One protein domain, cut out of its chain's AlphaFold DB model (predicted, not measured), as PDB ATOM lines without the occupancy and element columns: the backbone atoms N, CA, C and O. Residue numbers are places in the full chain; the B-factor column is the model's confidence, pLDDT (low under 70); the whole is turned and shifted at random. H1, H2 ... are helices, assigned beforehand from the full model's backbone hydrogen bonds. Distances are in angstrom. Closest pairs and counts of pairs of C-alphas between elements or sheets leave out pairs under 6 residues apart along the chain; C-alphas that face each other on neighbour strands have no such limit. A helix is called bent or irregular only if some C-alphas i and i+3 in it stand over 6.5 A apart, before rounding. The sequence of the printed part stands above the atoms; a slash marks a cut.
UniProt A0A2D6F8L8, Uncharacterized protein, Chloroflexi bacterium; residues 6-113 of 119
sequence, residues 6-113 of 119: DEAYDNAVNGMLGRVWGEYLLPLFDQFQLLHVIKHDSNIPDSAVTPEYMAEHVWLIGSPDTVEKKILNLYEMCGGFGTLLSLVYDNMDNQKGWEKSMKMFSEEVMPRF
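AT A GLANCE: This is residues 6 to 113 of the 119 residues of an uncharacterized protein of Chloroflexi bacterium (UniProt A0A2D6F8L8). The longest helix, H5, and H4 make a V, the last part of H5 packing on the first residues of H4, and the long link of residues 79 to 91 runs back across its open side. H1, H2 and H3 form a second, loosely joined group, H3 nearest the middle and the long link of residues 32 to 50 folding back from H2 to H3. The printed part has 108 residues with five named helices, H1 to H5 in chain order, and no named strand: all helix. It is compact, with a radius of gyration of the C-alphas of 14.5 A and spans of 38 by 37 by 23 A.

HOW THE PARTS SIT: H5, residues 92 to 113, touches H4, residues 64 to 78, at a steep tilt of 65 degrees, the same way. H5 does so with residues 104 to 112 alone and H4 with 64 to 68 alone; the closest C-alphas, of Pro 64 and Val 109, are 5.9 A apart. H2, residues 16 to 31, is only just apart from H5, at 8.1 A. H3, residues 51 to 57, only just touches H2, with 3 pairs of C-alphas within 8 A, the closest those of Gly 18 and Pro 51 at 5.3 A; they are about perpendicular, at 88 degrees. H1, residues 6 to 13, touches H3 at a steep tilt of 56 degrees, opposite ways, with the C-alphas of Val 13 and Pro 51 closest, at 5.9 A. H3 and H4 are apart. In H1, H3 and H4 every O i to N i+4 pair is within hydrogen-bond range; in H2 10 of 12 are, in H5 12 of 18.

IN THESE COORDINATES: H5 is 29.7 A long, from C-alpha 92 at (8.789, -30.899, -35.926) to C-alpha 113 at (-4.612, -54.631, -24.014). H2 is 21.5 A, H4 21.0 A, H1 10.4 A and H3 10.0 A long; H1 begins with C-alpha 6 at (10.294, -37.887, -14.996). H2 and H5 are irregular: C-alphas 23 and 26 are 7.2 A apart, and C-alphas 93 and 96 are 8.9 A apart.

THE WHOLE: The C-alphas of Gln 31 and Pro 111, the two farthest apart, are 39.4 A apart. The printed part has no cut; the links H2 to H3 and H4 to H5 are long. The mean pLDDT of the printed part is 95.6, and no printed residue is under 70.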
ATOM      1  N   ASP A   6       9.689 -39.225 -15.028       98.31
ATOM      2  CA  ASP A   6      10.294 -37.887 -14.996       98.31
ATOM      3  C   ASP A   6      10.658 -37.393 -16.402       98.31
ATOM      4  O   ASP A   6      10.333 -36.268 -16.777       98.31
ATOM      5  N   GLU A   7      11.281 -38.248 -17.222       97.94
ATOM      6  CA  GLU A   7      11.608 -37.907 -18.612       97.94
ATOM      7  C   GLU A   7      10.331 -37.698 -19.443       97.94
ATOM      8  O   GLU A   7      10.263 -36.801 -20.282       97.94
ATOM      9  N   ALA A   8       9.293 -38.510 -19.220       97.81
ATOM     10  CA  ALA A   8       8.023 -38.358 -19.919       97.81
ATOM     11  C   ALA A   8       7.297 -37.070 -19.514       97.81
ATOM     12  O   ALA A   8       6.674 -36.440 -20.370       97.81
ATOM     13  N   TYR A   9       7.379 -36.693 -18.237       98.38
ATOM     14  CA  TYR A   9       6.861 -35.437 -17.713       98.38
ATOM     15  C   TYR A   9       7.579 -34.246 -18.344       98.38
ATOM     16  O   TYR A   9       6.918 -33.389 -18.925       98.38
ATOM     17  N   ASP A  10       8.913 -34.230 -18.309       97.75
ATOM     18  CA  ASP A  10       9.726 -33.155 -18.884       97.75
ATOM     19  C   ASP A  10       9.459 -32.993 -20.388       97.75
ATOM     20  O   ASP A  10       9.079 -31.915 -20.844       97.75
ATOM     21  N   ASN A  11       9.513 -34.091 -21.150       95.69
ATOM     22  CA  ASN A  11       9.229 -34.087 -22.589       95.69
ATOM     23  C   ASN A  11       7.811 -33.602 -22.932       95.69
ATOM     24  O   ASN A  11       7.585 -33.074 -24.022       95.69
ATOM     25  N   ALA A  12       6.837 -33.828 -22.049       96.31
ATOM     26  CA  ALA A  12       5.461 -33.398 -22.253       96.31
ATOM     27  C   ALA A  12       5.280 -31.923 -21.883       96.31
ATOM     28  O   ALA A  12       4.919 -31.120 -22.741       96.31
ATOM     29  N   VAL A  13       5.540 -31.579 -20.622       97.75
ATOM     30  CA  VAL A  13       5.266 -30.264 -20.025       97.75
ATOM     31  C   VAL A  13       6.180 -29.190 -20.604       97.75
ATOM     32  O   VAL A  13       5.701 -28.122 -20.971       97.75
ATOM     33  N   ASN A  14       7.469 -29.491 -20.772       96.12
ATOM     34  CA  ASN A  14       8.441 -28.556 -21.346       96.12
ATOM     35  C   ASN A  14       8.589 -28.711 -22.871       96.12
ATOM     36  O   ASN A  14       9.367 -27.993 -23.499       96.12
ATOM     37  N   GLY A  15       7.848 -29.642 -23.478       94.50
ATOM     38  CA  GLY A  15       7.844 -29.880 -24.918       94.50
ATOM     39  C   GLY A  15       6.624 -29.312 -25.639       94.50
ATOM     40  O   GLY A  15       5.882 -28.461 -25.142       94.50
ATOM     41  N   MET A  16       6.395 -29.818 -26.853       95.50
ATOM     42  CA  MET A  16       5.327 -29.327 -27.727       95.50
ATOM     43  C   MET A  16       3.923 -29.516 -27.133       95.50
ATOM     44  O   MET A  16       3.040 -28.698 -27.384       95.50
ATOM     45  N   LEU A  17       3.702 -30.572 -26.339       96.38
ATOM     46  CA  LEU A  17       2.404 -30.828 -25.710       96.38
ATOM     47  C   LEU A  17       2.056 -29.741 -24.682       96.38
ATOM     48  O   LEU A  17       0.967 -29.172 -24.732       96.38
ATOM     49  N   GLY A  18       2.992 -29.404 -23.796       97.00
ATOM     50  CA  GLY A  18       2.827 -28.321 -22.833       97.00
ATOM     51  C   GLY A  18       2.665 -26.971 -23.514       97.00
ATOM     52  O   GLY A  18       1.769 -26.213 -23.152       97.00
ATOM     53  N   ARG A  19       3.434 -26.719 -24.580       96.56
ATOM     54  CA  ARG A  19       3.303 -25.504 -25.388       96.56
ATOM     55  C   ARG A  19       1.917 -25.363 -26.022       96.56
ATOM     56  O   ARG A  19       1.268 -24.343 -25.825       96.56
ATOM     57  N   VAL A  20       1.436 -26.364 -26.767       96.81
ATOM     58  CA  VAL A  20       0.136 -26.263 -27.462       96.81
ATOM     59  C   VAL A  20      -1.026 -26.148 -26.478       96.81
ATOM     60  O   VAL A  20      -1.982 -25.416 -26.732       96.81
ATOM     61  N   TRP A  21      -0.950 -26.828 -25.333       97.50
ATOM     62  CA  TRP A  21      -1.982 -26.705 -24.314       97.50
ATOM     63  C   TRP A  21      -1.910 -25.376 -23.569       97.50
ATOM     64  O   TRP A  21      -2.941 -24.733 -23.415       97.50
ATOM     65  N   GLY A  22      -0.724 -24.929 -23.163       97.62
ATOM     66  CA  GLY A  22      -0.548 -23.679 -22.429       97.62
ATOM     67  C   GLY A  22      -0.798 -22.428 -23.274       97.62
ATOM     68  O   GLY A  22      -1.492 -21.518 -22.833       97.62
ATOM     69  N   GLU A  23      -0.267 -22.380 -24.497       97.44
ATOM     70  CA  GLU A  23      -0.324 -21.187 -25.355       97.44
ATOM     71  C   GLU A  23      -1.610 -21.101 -26.189       97.44
ATOM     72  O   GLU A  23      -1.973 -20.011 -26.630       97.44
ATOM     73  N   TYR A  24      -2.297 -22.225 -26.425       97.12
ATOM     74  CA  TYR A  24      -3.448 -22.266 -27.331       97.12
ATOM     75  C   TYR A  24      -4.690 -22.942 -26.743       97.12
ATOM     76  O   TYR A  24      -5.721 -22.280 -26.616       97.12
ATOM     77  N   LEU A  25      -4.638 -24.228 -26.375       97.44
ATOM     78  CA  LEU A  25      -5.863 -24.967 -26.033       97.44
ATOM     79  C   LEU A  25      -6.488 -24.512 -24.710       97.44
ATOM     80  O   LEU A  25      -7.690 -24.285 -24.679       97.44
ATOM     81  N   LEU A  26      -5.721 -24.336 -23.634       97.81
ATOM     82  CA  LEU A  26      -6.274 -23.871 -22.357       97.81
ATOM     83  C   LEU A  26      -6.857 -22.450 -22.465       97.81
ATOM     84  O   LEU A  26      -8.008 -22.280 -22.059       97.81
ATOM     85  N   PRO A  27      -6.175 -21.463 -23.089       97.88
ATOM     86  CA  PRO A  27      -6.788 -20.167 -23.382       97.88
ATOM     87  C   PRO A  27      -8.079 -20.272 -24.203       97.88
ATOM     88  O   PRO A  27      -9.049 -19.568 -23.928       97.88
ATOM     89  N   LEU A  28      -8.121 -21.165 -25.197       97.50
ATOM     90  CA  LEU A  28      -9.315 -21.385 -26.014       97.50
ATOM     91  C   LEU A  28     -10.471 -21.965 -25.187       97.50
ATOM     92  O   LEU A  28     -11.602 -21.498 -25.291       97.50
ATOM     93  N   PHE A  29     -10.204 -22.970 -24.353       97.44
ATOM     94  CA  PHE A  29     -11.212 -23.570 -23.477       97.44
ATOM     95  C   PHE A  29     -11.740 -22.562 -22.454       97.44
ATOM     96  O   PHE A  29     -12.944 -22.544 -22.203       97.44
ATOM     97  N   ASP A  30     -10.876 -21.708 -21.905       96.94
ATOM     98  CA  ASP A  30     -11.272 -20.622 -21.002       96.94
ATOM     99  C   ASP A  30     -12.224 -19.633 -21.692       96.94
ATOM    100  O   ASP A  30     -13.308 -19.345 -21.181       96.94
ATOM    101  N   GLN A  31     -11.901 -19.214 -22.922       97.31
ATOM    102  CA  GLN A  31     -12.765 -18.332 -23.718       97.31
ATOM    103  C   GLN A  31     -14.169 -18.906 -23.955       97.31
ATOM    104  O   GLN A  31     -15.137 -18.147 -24.028       97.31
ATOM    105  N   PHE A  32     -14.296 -20.232 -24.047       97.25
ATOM    106  CA  PHE A  32     -15.581 -20.923 -24.183       97.25
ATOM    107  C   PHE A  32     -16.189 -21.388 -22.850       97.25
ATOM    108  O   PHE A  32     -17.228 -22.046 -22.865       97.25
ATOM    109  N   GLN A  33     -15.583 -21.047 -21.706       95.88
ATOM    110  CA  GLN A  33     -16.005 -21.474 -20.363       95.88
ATOM    111  C   GLN A  33     -16.042 -23.007 -20.197       95.88
ATOM    112  O   GLN A  33     -16.849 -23.560 -19.447       95.88
ATOM    113  N   LEU A  34     -15.150 -23.712 -20.897       96.50
ATOM    114  CA  LEU A  34     -15.076 -25.173 -20.943       96.50
ATOM    115  C   LEU A  34     -14.023 -25.773 -20.004       96.50
ATOM    116  O   LEU A  34     -13.929 -26.990 -19.933       96.50
ATOM    117  N   LEU A  35     -13.258 -24.983 -19.241       96.44
ATOM    118  CA  LEU A  35     -12.228 -25.525 -18.334       96.44
ATOM    119  C   LEU A  35     -12.782 -26.516 -17.297       96.44
ATOM    120  O   LEU A  35     -12.079 -27.434 -16.879       96.44
ATOM    121  N   HIS A  36     -14.057 -26.396 -16.928       94.50
ATOM    122  CA  HIS A  36     -14.721 -27.327 -16.018       94.50
ATOM    123  C   HIS A  36     -14.741 -28.784 -16.519       94.50
ATOM    124  O   HIS A  36     -14.778 -29.685 -15.690       94.50
ATOM    125  N   VAL A  37     -14.682 -29.032 -17.838       93.81
ATOM    126  CA  VAL A  37     -14.689 -30.399 -18.402       93.81
ATOM    127  C   VAL A  37     -13.346 -31.115 -18.250       93.81
ATOM    128  O   VAL A  37     -13.271 -32.325 -18.432       93.81
ATOM    129  N   ILE A  38     -12.281 -30.367 -17.954       95.12
ATOM    130  CA  ILE A  38     -10.918 -30.886 -17.798       95.12
ATOM    131  C   ILE A  38     -10.679 -31.371 -16.362       95.12
ATOM    132  O   ILE A  38      -9.856 -32.252 -16.118       95.12
ATOM    133  N   LYS A  39     -11.374 -30.773 -15.394       96.06
ATOM    134  CA  LYS A  39     -11.079 -30.956 -13.976       96.06
ATOM    135  C   LYS A  39     -11.555 -32.314 -13.480       96.06
ATOM    136  O   LYS A  39     -12.677 -32.726 -13.760       96.06
ATOM    137  N   HIS A  40     -10.740 -32.951 -12.644       91.81
ATOM    138  CA  HIS A  40     -11.146 -34.169 -11.937       91.81
ATOM    139  C   HIS A  40     -12.163 -33.892 -10.809       91.81
ATOM    140  O   HIS A  40     -12.890 -34.797 -10.410       91.81
ATOM    141  N   ASP A  41     -12.219 -32.656 -10.296       92.94
ATOM    142  CA  ASP A  41     -13.150 -32.206  -9.253       92.94
ATOM    143  C   ASP A  41     -13.641 -30.779  -9.560       92.94
ATOM    144  O   ASP A  41     -12.862 -29.883  -9.900       92.94
ATOM    145  N   SER A  42     -14.948 -30.555  -9.411       92.94
ATOM    146  CA  SER A  42     -15.606 -29.261  -9.623       92.94
ATOM    147  C   SER A  42     -15.123 -28.126  -8.708       92.94
ATOM    148  O   SER A  42     -15.315 -26.960  -9.043       92.94
ATOM    149  N   ASN A  43     -14.505 -28.441  -7.566       95.56
ATOM    150  CA  ASN A  43     -13.996 -27.466  -6.599       95.56
ATOM    151  C   ASN A  43     -12.632 -26.879  -6.988       95.56
ATOM    152  O   ASN A  43     -12.194 -25.898  -6.384       95.56
ATOM    153  N   ILE A  44     -11.945 -27.459  -7.976       96.19
ATOM    154  CA  ILE A  44     -10.662 -26.938  -8.451       96.19
ATOM    155  C   ILE A  44     -10.900 -25.601  -9.174       96.19
ATOM    156  O   ILE A  44     -11.737 -25.536 -10.083       96.19
ATOM    157  N   PRO A  45     -10.195 -24.513  -8.813       96.56
ATOM    158  CA  PRO A  45     -10.339 -23.239  -9.510       96.56
ATOM    159  C   PRO A  45      -9.805 -23.344 -10.944       96.56
ATOM    160  O   PRO A  45      -8.835 -24.054 -11.198       96.56
ATOM    161  N   ASP A  46     -10.405 -22.609 -11.886       96.31
ATOM    162  CA  ASP A  46      -9.957 -22.587 -13.292       96.31
ATOM    163  C   ASP A  46      -8.473 -22.216 -13.427       96.31
ATOM    164  O   ASP A  46      -7.755 -22.805 -14.228       96.31
ATOM    165  N   SER A  47      -7.981 -21.322 -12.566       95.56
ATOM    166  CA  SER A  47      -6.579 -20.893 -12.541       95.56
ATOM    167  C   SER A  47      -5.578 -21.997 -12.185       95.56
ATOM    168  O   SER A  47      -4.381 -21.789 -12.353       95.56
ATOM    169  N   ALA A  48      -6.033 -23.132 -11.643       96.75
ATOM    170  CA  ALA A  48      -5.175 -24.280 -11.361       96.75
ATOM    171  C   ALA A  48      -5.022 -25.218 -12.569       96.75
ATOM    172  O   ALA A  48      -4.193 -26.122 -12.525       96.75
ATOM    173  N   VAL A  49      -5.799 -25.025 -13.642       97.38
ATOM    174  CA  VAL A  49      -5.699 -25.840 -14.855       97.38
ATOM    175  C   VAL A  49      -4.525 -25.334 -15.697       97.38
ATOM    176  O   VAL A  49      -4.666 -24.424 -16.509       97.38
ATOM    177  N   THR A  50      -3.351 -25.919 -15.478       97.88
ATOM    178  CA  THR A  50      -2.092 -25.624 -16.185       97.88
ATOM    179  C   THR A  50      -1.559 -26.873 -16.903       97.88
ATOM    180  O   THR A  50      -2.053 -27.971 -16.648       97.88
ATOM    181  N   PRO A  51      -0.544 -26.775 -17.782       98.25
ATOM    182  CA  PRO A  51       0.126 -27.952 -18.346       98.25
ATOM    183  C   PRO A  51       0.594 -28.982 -17.301       98.25
ATOM    184  O   PRO A  51       0.486 -30.183 -17.533       98.25
ATOM    185  N   GLU A  52       1.049 -28.538 -16.131       98.12
ATOM    186  CA  GLU A  52       1.437 -29.407 -15.013       98.12
ATOM    187  C   GLU A  52       0.225 -30.156 -14.440       98.12
ATOM    188  O   GLU A  52       0.274 -31.372 -14.257       98.12
ATOM    189  N   TYR A  53      -0.903 -29.461 -14.250       97.62
ATOM    190  CA  TYR A  53      -2.169 -30.092 -13.862       97.62
ATOM    191  C   TYR A  53      -2.615 -31.133 -14.896       97.62
ATOM    192  O   TYR A  53      -3.060 -32.229 -14.546       97.62
ATOM    193  N   MET A  54      -2.477 -30.811 -16.185       97.69
ATOM    194  CA  MET A  54      -2.808 -31.734 -17.268       97.69
ATOM    195  C   MET A  54      -1.936 -32.992 -17.221       97.69
ATOM    196  O   MET A  54      -2.456 -34.092 -17.394       97.69
ATOM    197  N   ALA A  55      -0.636 -32.855 -16.961       97.50
ATOM    198  CA  ALA A  55       0.293 -33.976 -16.838       97.50
ATOM    199  C   ALA A  55      -0.070 -34.934 -15.688       97.50
ATOM    200  O   ALA A  55       0.054 -36.157 -15.835       97.50
ATOM    201  N   GLU A  56      -0.547 -34.384 -14.571       95.56
ATOM    202  CA  GLU A  56      -0.937 -35.149 -13.388       95.56
ATOM    203  C   GLU A  56      -2.296 -35.846 -13.558       95.56
ATOM    204  O   GLU A  56      -2.428 -37.030 -13.243       95.56
ATOM    205  N   HIS A  57      -3.297 -35.142 -14.094       95.00
ATOM    206  CA  HIS A  57      -4.690 -35.593 -14.018       95.00
ATOM    207  C   HIS A  57      -5.307 -36.048 -15.341       95.00
ATOM    208  O   HIS A  57      -6.317 -36.748 -15.316       95.00
ATOM    209  N   VAL A  58      -4.748 -35.651 -16.487       95.25
ATOM    210  CA  VAL A  58      -5.440 -35.786 -17.780       95.25
ATOM    211  C   VAL A  58      -4.613 -36.562 -18.798       95.25
ATOM    212  O   VAL A  58      -5.108 -37.494 -19.429       95.25
ATOM    213  N   TRP A  59      -3.349 -36.198 -18.993       97.31
ATOM    214  CA  TRP A  59      -2.527 -36.803 -20.028       97.31
ATOM    215  C   TRP A  59      -2.017 -38.191 -19.633       97.31
ATOM    216  O   TRP A  59      -1.525 -38.449 -18.528       97.31
ATOM    217  N   LEU A  60      -2.033 -39.083 -20.622       97.31
ATOM    218  CA  LEU A  60      -1.479 -40.431 -20.540       97.31
ATOM    219  C   LEU A  60       0.034 -40.402 -20.816       97.31
ATOM    220  O   LEU A  60       0.522 -40.952 -21.802       97.31
ATOM    221  N   ILE A  61       0.775 -39.701 -19.957       97.69
ATOM    222  CA  ILE A  61       2.241 -39.624 -19.995       97.69
ATOM    223  C   ILE A  61       2.865 -40.451 -18.869       97.69
ATOM    224  O   ILE A  61       2.265 -40.599 -17.800       97.69
ATOM    225  N   GLY A  62       4.064 -40.967 -19.129       98.25
ATOM    226  CA  GLY A  62       4.855 -41.781 -18.211       98.25
ATOM    227  C   GLY A  62       5.771 -42.759 -18.952       98.25
ATOM    228  O   GLY A  62       5.876 -42.727 -20.189       98.25
ATOM    229  N   SER A  63       6.383 -43.639 -18.168       98.38
ATOM    230  CA  SER A  63       6.957 -44.920 -18.584       98.38
ATOM    231  C   SER A  63       5.883 -45.864 -19.152       98.38
ATOM    232  O   SER A  63       4.687 -45.633 -18.925       98.38
ATOM    233  N   PRO A  64       6.257 -46.945 -19.867       98.25
ATOM    234  CA  PRO A  64       5.294 -47.923 -20.377       98.25
ATOM    235  C   PRO A  64       4.345 -48.471 -19.300       98.25
ATOM    236  O   PRO A  64       3.140 -48.546 -19.529       98.25
ATOM    237  N   ASP A  65       4.863 -48.777 -18.109       98.25
ATOM    238  CA  ASP A  65       4.071 -49.322 -16.999       98.25
ATOM    239  C   ASP A  65       3.107 -48.282 -16.405       98.25
ATOM    240  O   ASP A  65       1.974 -48.602 -16.041       98.25
ATOM    241  N   THR A  66       3.531 -47.019 -16.311       98.31
ATOM    242  CA  THR A  66       2.663 -45.930 -15.840       98.31
ATOM    243  C   THR A  66       1.554 -45.638 -16.846       98.31
ATOM    244  O   THR A  66       0.393 -45.482 -16.462       98.31
ATOM    245  N   VAL A  67       1.876 -45.616 -18.141       98.00
ATOM    246  CA  VAL A  67       0.884 -45.394 -19.200       98.00
ATOM    247  C   VAL A  67      -0.098 -46.560 -19.289       98.00
ATOM    248  O   VAL A  67      -1.295 -46.313 -19.420       98.00
ATOM    249  N   GLU A  68       0.360 -47.807 -19.133       97.56
ATOM    250  CA  GLU A  68      -0.527 -48.970 -19.047       97.56
ATOM    251  C   GLU A  68      -1.567 -48.792 -17.933       97.56
ATOM    252  O   GLU A  68      -2.770 -48.877 -18.186       97.56
ATOM    253  N   LYS A  69      -1.121 -48.474 -16.712       97.81
ATOM    254  CA  LYS A  69      -2.022 -48.257 -15.568       97.81
ATOM    255  C   LYS A  69      -3.013 -47.125 -15.823       97.81
ATOM    256  O   LYS A  69      -4.192 -47.274 -15.523       97.81
ATOM    257  N   LYS A  70      -2.561 -46.005 -16.399       97.38
ATOM    258  CA  LYS A  70      -3.450 -44.880 -16.732       97.38
ATOM    259  C   LYS A  70      -4.510 -45.278 -17.771       97.38
ATOM    260  O   LYS A  70      -5.664 -44.881 -17.628       97.38
ATOM    261  N   ILE A  71      -4.154 -46.079 -18.778       96.88
ATOM    262  CA  ILE A  71      -5.110 -46.589 -19.777       96.88
ATOM    263  C   ILE A  71      -6.092 -47.577 -19.145       96.88
ATOM    264  O   ILE A  71      -7.281 -47.473 -19.423       96.88
ATOM    265  N   LEU A  72      -5.630 -48.498 -18.291       95.88
ATOM    266  CA  LEU A  72      -6.510 -49.429 -17.570       95.88
ATOM    267  C   LEU A  72      -7.511 -48.679 -16.687       95.88
ATOM    268  O   LEU A  72      -8.706 -48.942 -16.770       95.88
ATOM    269  N   ASN A  73      -7.050 -47.682 -15.929       95.44
ATOM    270  CA  ASN A  73      -7.931 -46.844 -15.118       95.44
ATOM    271  C   ASN A  73      -8.982 -46.137 -15.988       95.44
ATOM    272  O   ASN A  73     -10.167 -46.166 -15.669       95.44
ATOM    273  N   LEU A  74      -8.570 -45.545 -17.115       94.69
ATOM    274  CA  LEU A  74      -9.497 -44.912 -18.058       94.69
ATOM    275  C   LEU A  74     -10.498 -45.921 -18.642       94.69
ATOM    276  O   LEU A  74     -11.677 -45.609 -18.799       94.69
ATOM    277  N   TYR A  75     -10.037 -47.128 -18.965       95.06
ATOM    278  CA  TYR A  75     -10.870 -48.204 -19.487       95.06
ATOM    279  C   TYR A  75     -11.949 -48.601 -18.481       95.06
ATOM    280  O   TYR A  75     -13.126 -48.632 -18.833       95.06
ATOM    281  N   GLU A  76     -11.573 -48.824 -17.223       94.50
ATOM    282  CA  GLU A  76     -12.502 -49.152 -16.139       94.50
ATOM    283  C   GLU A  76     -13.494 -48.016 -15.868       94.50
ATOM    284  O   GLU A  76     -14.697 -48.262 -15.776       94.50
ATOM    285  N   MET A  77     -13.020 -46.765 -15.819       92.19
ATOM    286  CA  MET A  77     -13.863 -45.582 -15.603       92.19
ATOM    287  C   MET A  77     -14.949 -45.418 -16.674       92.19
ATOM    288  O   MET A  77     -16.056 -44.982 -16.366       92.19
ATOM    289  N   CYS A  78     -14.644 -45.771 -17.924       92.19
ATOM    290  CA  CYS A  78     -15.574 -45.662 -19.047       92.19
ATOM    291  C   CYS A  78     -16.467 -46.903 -19.237       92.19
ATOM    292  O   CYS A  78     -17.352 -46.875 -20.090       92.19
ATOM    293  N   GLY A  79     -16.239 -47.992 -18.493       93.31
ATOM    294  CA  GLY A  79     -16.884 -49.289 -18.745       93.31
ATOM    295  C   GLY A  79     -16.316 -50.053 -19.952       93.31
ATOM    296  O   GLY A  79     -16.899 -51.041 -20.391       93.31
ATOM    297  N   GLY A  80     -15.163 -49.621 -20.465       93.81
ATOM    298  CA  GLY A  80     -14.462 -50.186 -21.612       93.81
ATOM    299  C   GLY A  80     -14.595 -49.364 -22.896       93.81
ATOM    300  O   GLY A  80     -15.531 -48.594 -23.093       93.81
ATOM    301  N   PHE A  81     -13.627 -49.527 -23.798       93.69
ATOM    302  CA  PHE A  81     -13.644 -48.954 -25.149       93.69
ATOM    303  C   PHE A  81     -12.870 -49.842 -26.132       93.69
ATOM    304  O   PHE A  81     -11.945 -50.548 -25.749       93.69
ATOM    305  N   GLY A  82     -13.237 -49.811 -27.417       91.62
ATOM    306  CA  GLY A  82     -12.575 -50.628 -28.449       91.62
ATOM    307  C   GLY A  82     -11.305 -50.008 -29.040       91.62
ATOM    308  O   GLY A  82     -10.450 -50.728 -29.549       91.62
ATOM    309  N   THR A  83     -11.170 -48.682 -28.970       91.38
ATOM    310  CA  THR A  83     -10.092 -47.947 -29.646       91.38
ATOM    311  C   THR A  83      -9.600 -46.799 -28.779       91.38
ATOM    312  O   THR A  83     -10.405 -45.991 -28.320       91.38
ATOM    313  N   LEU A  84      -8.279 -46.682 -28.627       92.06
ATOM    314  CA  LEU A  84      -7.635 -45.481 -28.101       92.06
ATOM    315  C   LEU A  84      -7.159 -44.610 -29.270       92.06
ATOM    316  O   LEU A  84      -6.324 -45.039 -30.068       92.06
ATOM    317  N   LEU A  85      -7.688 -43.392 -29.384       93.25
ATOM    318  CA  LEU A  85      -7.271 -42.439 -30.412       93.25
ATOM    319  C   LEU A  85      -6.159 -41.537 -29.868       93.25
ATOM    320  O   LEU A  85      -6.389 -40.742 -28.960       93.25
ATOM    321  N   SER A  86      -4.961 -41.646 -30.441       91.12
ATOM    322  CA  SER A  86      -3.842 -40.762 -30.103       91.12
ATOM    323  C   SER A  86      -3.978 -39.420 -30.824       91.12
ATOM    324  O   SER A  86      -4.132 -39.382 -32.046       91.12
ATOM    325  N   LEU A  87      -3.906 -38.319 -30.071       91.56
ATOM    326  CA  LEU A  87      -3.828 -36.972 -30.628       91.56
ATOM    327  C   LEU A  87      -2.369 -36.609 -30.897       91.56
ATOM    328  O   LEU A  87      -1.502 -36.774 -30.039       91.56
ATOM    329  N   VAL A  88      -2.110 -36.091 -32.095       89.62
ATOM    330  CA  VAL A  88      -0.776 -35.688 -32.541       89.62
ATOM    331  C   VAL A  88      -0.750 -34.179 -32.739       89.62
ATOM    332  O   VAL A  88      -1.689 -33.595 -33.276       89.62
ATOM    333  N   TYR A  89       0.352 -33.571 -32.319       91.88
ATOM    334  CA  TYR A  89       0.642 -32.153 -32.491       91.88
ATOM    335  C   TYR A  89       1.897 -31.974 -33.350       91.88
ATOM    336  O   TYR A  89       2.538 -32.957 -33.736       91.88
ATOM    337  N   ASP A  90       2.246 -30.725 -33.650       90.62
ATOM    338  CA  ASP A  90       3.402 -30.387 -34.478       90.62
ATOM    339  C   ASP A  90       4.727 -30.693 -33.765       90.62
ATOM    340  O   ASP A  90       5.335 -29.841 -33.132       90.62
ATOM    341  N   ASN A  91       5.188 -31.936 -33.854       87.81
ATOM    342  CA  ASN A  91       6.428 -32.376 -33.220       87.81
ATOM    343  C   ASN A  91       7.671 -32.106 -34.087       87.81
ATOM    344  O   ASN A  91       8.676 -32.787 -33.900       87.81
ATOM    345  N   MET A  92       7.649 -31.151 -35.029       89.75
ATOM    346  CA  MET A  92       8.789 -30.899 -35.926       89.75
ATOM    347  C   MET A  92      10.108 -30.630 -35.180       89.75
ATOM    348  O   MET A  92      11.151 -31.134 -35.595       89.75
ATOM    349  N   ASP A  93      10.065 -29.927 -34.044       89.56
ATOM    350  CA  ASP A  93      11.257 -29.619 -33.238       89.56
ATOM    351  C   ASP A  93      11.864 -30.859 -32.545       89.56
ATOM    352  O   ASP A  93      13.062 -30.895 -32.263       89.56
ATOM    353  N   ASN A  94      11.060 -31.898 -32.290       91.69
ATOM    354  CA  ASN A  94      11.499 -33.148 -31.658       91.69
ATOM    355  C   ASN A  94      10.829 -34.382 -32.287       91.69
ATOM    356  O   ASN A  94      10.249 -35.236 -31.608       91.69
ATOM    357  N   GLN A  95      10.930 -34.494 -33.612       93.38
ATOM    358  CA  GLN A  95      10.271 -35.567 -34.353       93.38
ATOM    359  C   GLN A  95      10.752 -36.953 -33.897       93.38
ATOM    360  O   GLN A  95       9.947 -37.860 -33.704       93.38
ATOM    361  N   LYS A  96      12.057 -37.105 -33.645       94.56
ATOM    362  CA  LYS A  96      12.646 -38.371 -33.180       94.56
ATOM    363  C   LYS A  96      12.124 -38.792 -31.806       94.56
ATOM    364  O   LYS A  96      11.897 -39.981 -31.586       94.56
ATOM    365  N   GLY A  97      11.939 -37.843 -30.885       93.75
ATOM    366  CA  GLY A  97      11.364 -38.121 -29.568       93.75
ATOM    367  C   GLY A  97       9.917 -38.598 -29.674       93.75
ATOM    368  O   GLY A  97       9.544 -39.595 -29.054       93.75
ATOM    369  N   TRP A  98       9.123 -37.953 -30.532       94.12
ATOM    370  CA  TRP A  98       7.753 -38.383 -30.809       94.12
ATOM    371  C   TRP A  98       7.698 -39.777 -31.456       94.12
ATOM    372  O   TRP A  98       6.946 -40.634 -30.989       94.12
ATOM    373  N   GLU A  99       8.533 -40.049 -32.463       95.38
ATOM    374  CA  GLU A  99       8.625 -41.364 -33.114       95.38
ATOM    375  C   GLU A  99       9.017 -42.467 -32.119       95.38
ATOM    376  O   GLU A  99       8.386 -43.525 -32.103       95.38
ATOM    377  N   LYS A 100      10.000 -42.209 -31.239       95.88
ATOM    378  CA  LYS A 100      10.367 -43.128 -30.146       95.88
ATOM    379  C   LYS A 100       9.162 -43.395 -29.240       95.88
ATOM    380  O   LYS A 100       8.829 -44.555 -29.010       95.88
ATOM    381  N   SER A 101       8.480 -42.344 -28.779       96.12
ATOM    382  CA  SER A 101       7.294 -42.465 -27.921       96.12
ATOM    383  C   SER A 101       6.189 -43.297 -28.581       96.12
ATOM    384  O   SER A 101       5.606 -44.162 -27.930       96.12
ATOM    385  N   MET A 102       5.894 -43.059 -29.861       96.25
ATOM    386  CA  MET A 102       4.864 -43.803 -30.591       96.25
ATOM    387  C   MET A 102       5.255 -45.259 -30.826       96.25
ATOM    388  O   MET A 102       4.404 -46.139 -30.697       96.25
ATOM    389  N   LYS A 103       6.535 -45.527 -31.108       96.94
ATOM    390  CA  LYS A 103       7.047 -46.890 -31.225       96.94
ATOM    391  C   LYS A 103       6.859 -47.653 -29.915       96.94
ATOM    392  O   LYS A 103       6.193 -48.682 -29.929       96.94
ATOM    393  N   MET A 104       7.339 -47.104 -28.796       97.44
ATOM    394  CA  MET A 104       7.158 -47.696 -27.464       97.44
ATOM    395  C   MET A 104       5.672 -47.922 -27.154       97.44
ATOM    396  O   MET A 104       5.281 -48.984 -26.680       97.44
ATOM    397  N   PHE A 105       4.811 -46.951 -27.472       96.62
ATOM    398  CA  PHE A 105       3.374 -47.078 -27.241       96.62
ATOM    399  C   PHE A 105       2.777 -48.254 -28.032       96.62
ATOM    400  O   PHE A 105       2.053 -49.079 -27.476       96.62
ATOM    401  N   SER A 106       3.132 -48.373 -29.313       95.56
ATOM    402  CA  SER A 106       2.629 -49.429 -30.196       95.56
ATOM    403  C   SER A 106       3.203 -50.822 -29.915       95.56
ATOM    404  O   SER A 106       2.475 -51.803 -30.051       95.56
ATOM    405  N   GLU A 107       4.478 -50.923 -29.529       96.56
ATOM    406  CA  GLU A 107       5.197 -52.197 -29.392       96.56
ATOM    407  C   GLU A 107       5.216 -52.722 -27.951       96.56
ATOM    408  O   GLU A 107       5.277 -53.933 -27.753       96.56
ATOM    409  N   GLU A 108       5.141 -51.850 -26.940       96.75
ATOM    410  CA  GLU A 108       5.285 -52.247 -25.531       96.75
ATOM    411  C   GLU A 108       3.992 -52.117 -24.728       96.75
ATOM    412  O   GLU A 108       3.771 -52.913 -23.815       96.75
ATOM    413  N   VAL A 109       3.140 -51.133 -25.043       96.31
ATOM    414  CA  VAL A 109       1.926 -50.839 -24.262       96.31
ATOM    415  C   VAL A 109       0.700 -51.473 -24.901       96.31
ATOM    416  O   VAL A 109       0.064 -52.315 -24.276       96.31
ATOM    417  N   MET A 110       0.380 -51.139 -26.154       94.94
ATOM    418  CA  MET A 110      -0.833 -51.636 -26.822       94.94
ATOM    419  C   MET A 110      -0.992 -53.171 -26.827       94.94
ATOM    420  O   MET A 110      -2.120 -53.631 -26.624       94.94
ATOM    421  N   PRO A 111       0.073 -53.992 -26.970       95.75
ATOM    422  CA  PRO A 111      -0.050 -55.448 -26.894       95.75
ATOM    423  C   PRO A 111      -0.583 -55.970 -25.553       95.75
ATOM    424  O   PRO A 111      -1.145 -57.061 -25.512       95.75
ATOM    425  N   ARG A 112      -0.460 -55.200 -24.463       95.06
ATOM    426  CA  ARG A 112      -0.971 -55.576 -23.131       95.06
ATOM    427  C   ARG A 112      -2.507 -55.549 -23.062       95.06
ATOM    428  O   ARG A 112      -3.095 -56.213 -22.215       95.06
ATOM    429  N   PHE A 113      -3.161 -54.857 -23.998       93.81
ATOM    430  CA  PHE A 113      -4.612 -54.631 -24.014       93.81
ATOM    431  C   PHE A 113      -5.372 -55.517 -25.016       93.81
ATOM    432  O   PHE A 113      -6.596 -55.449 -25.079       93.81
TER     433      PHE A 113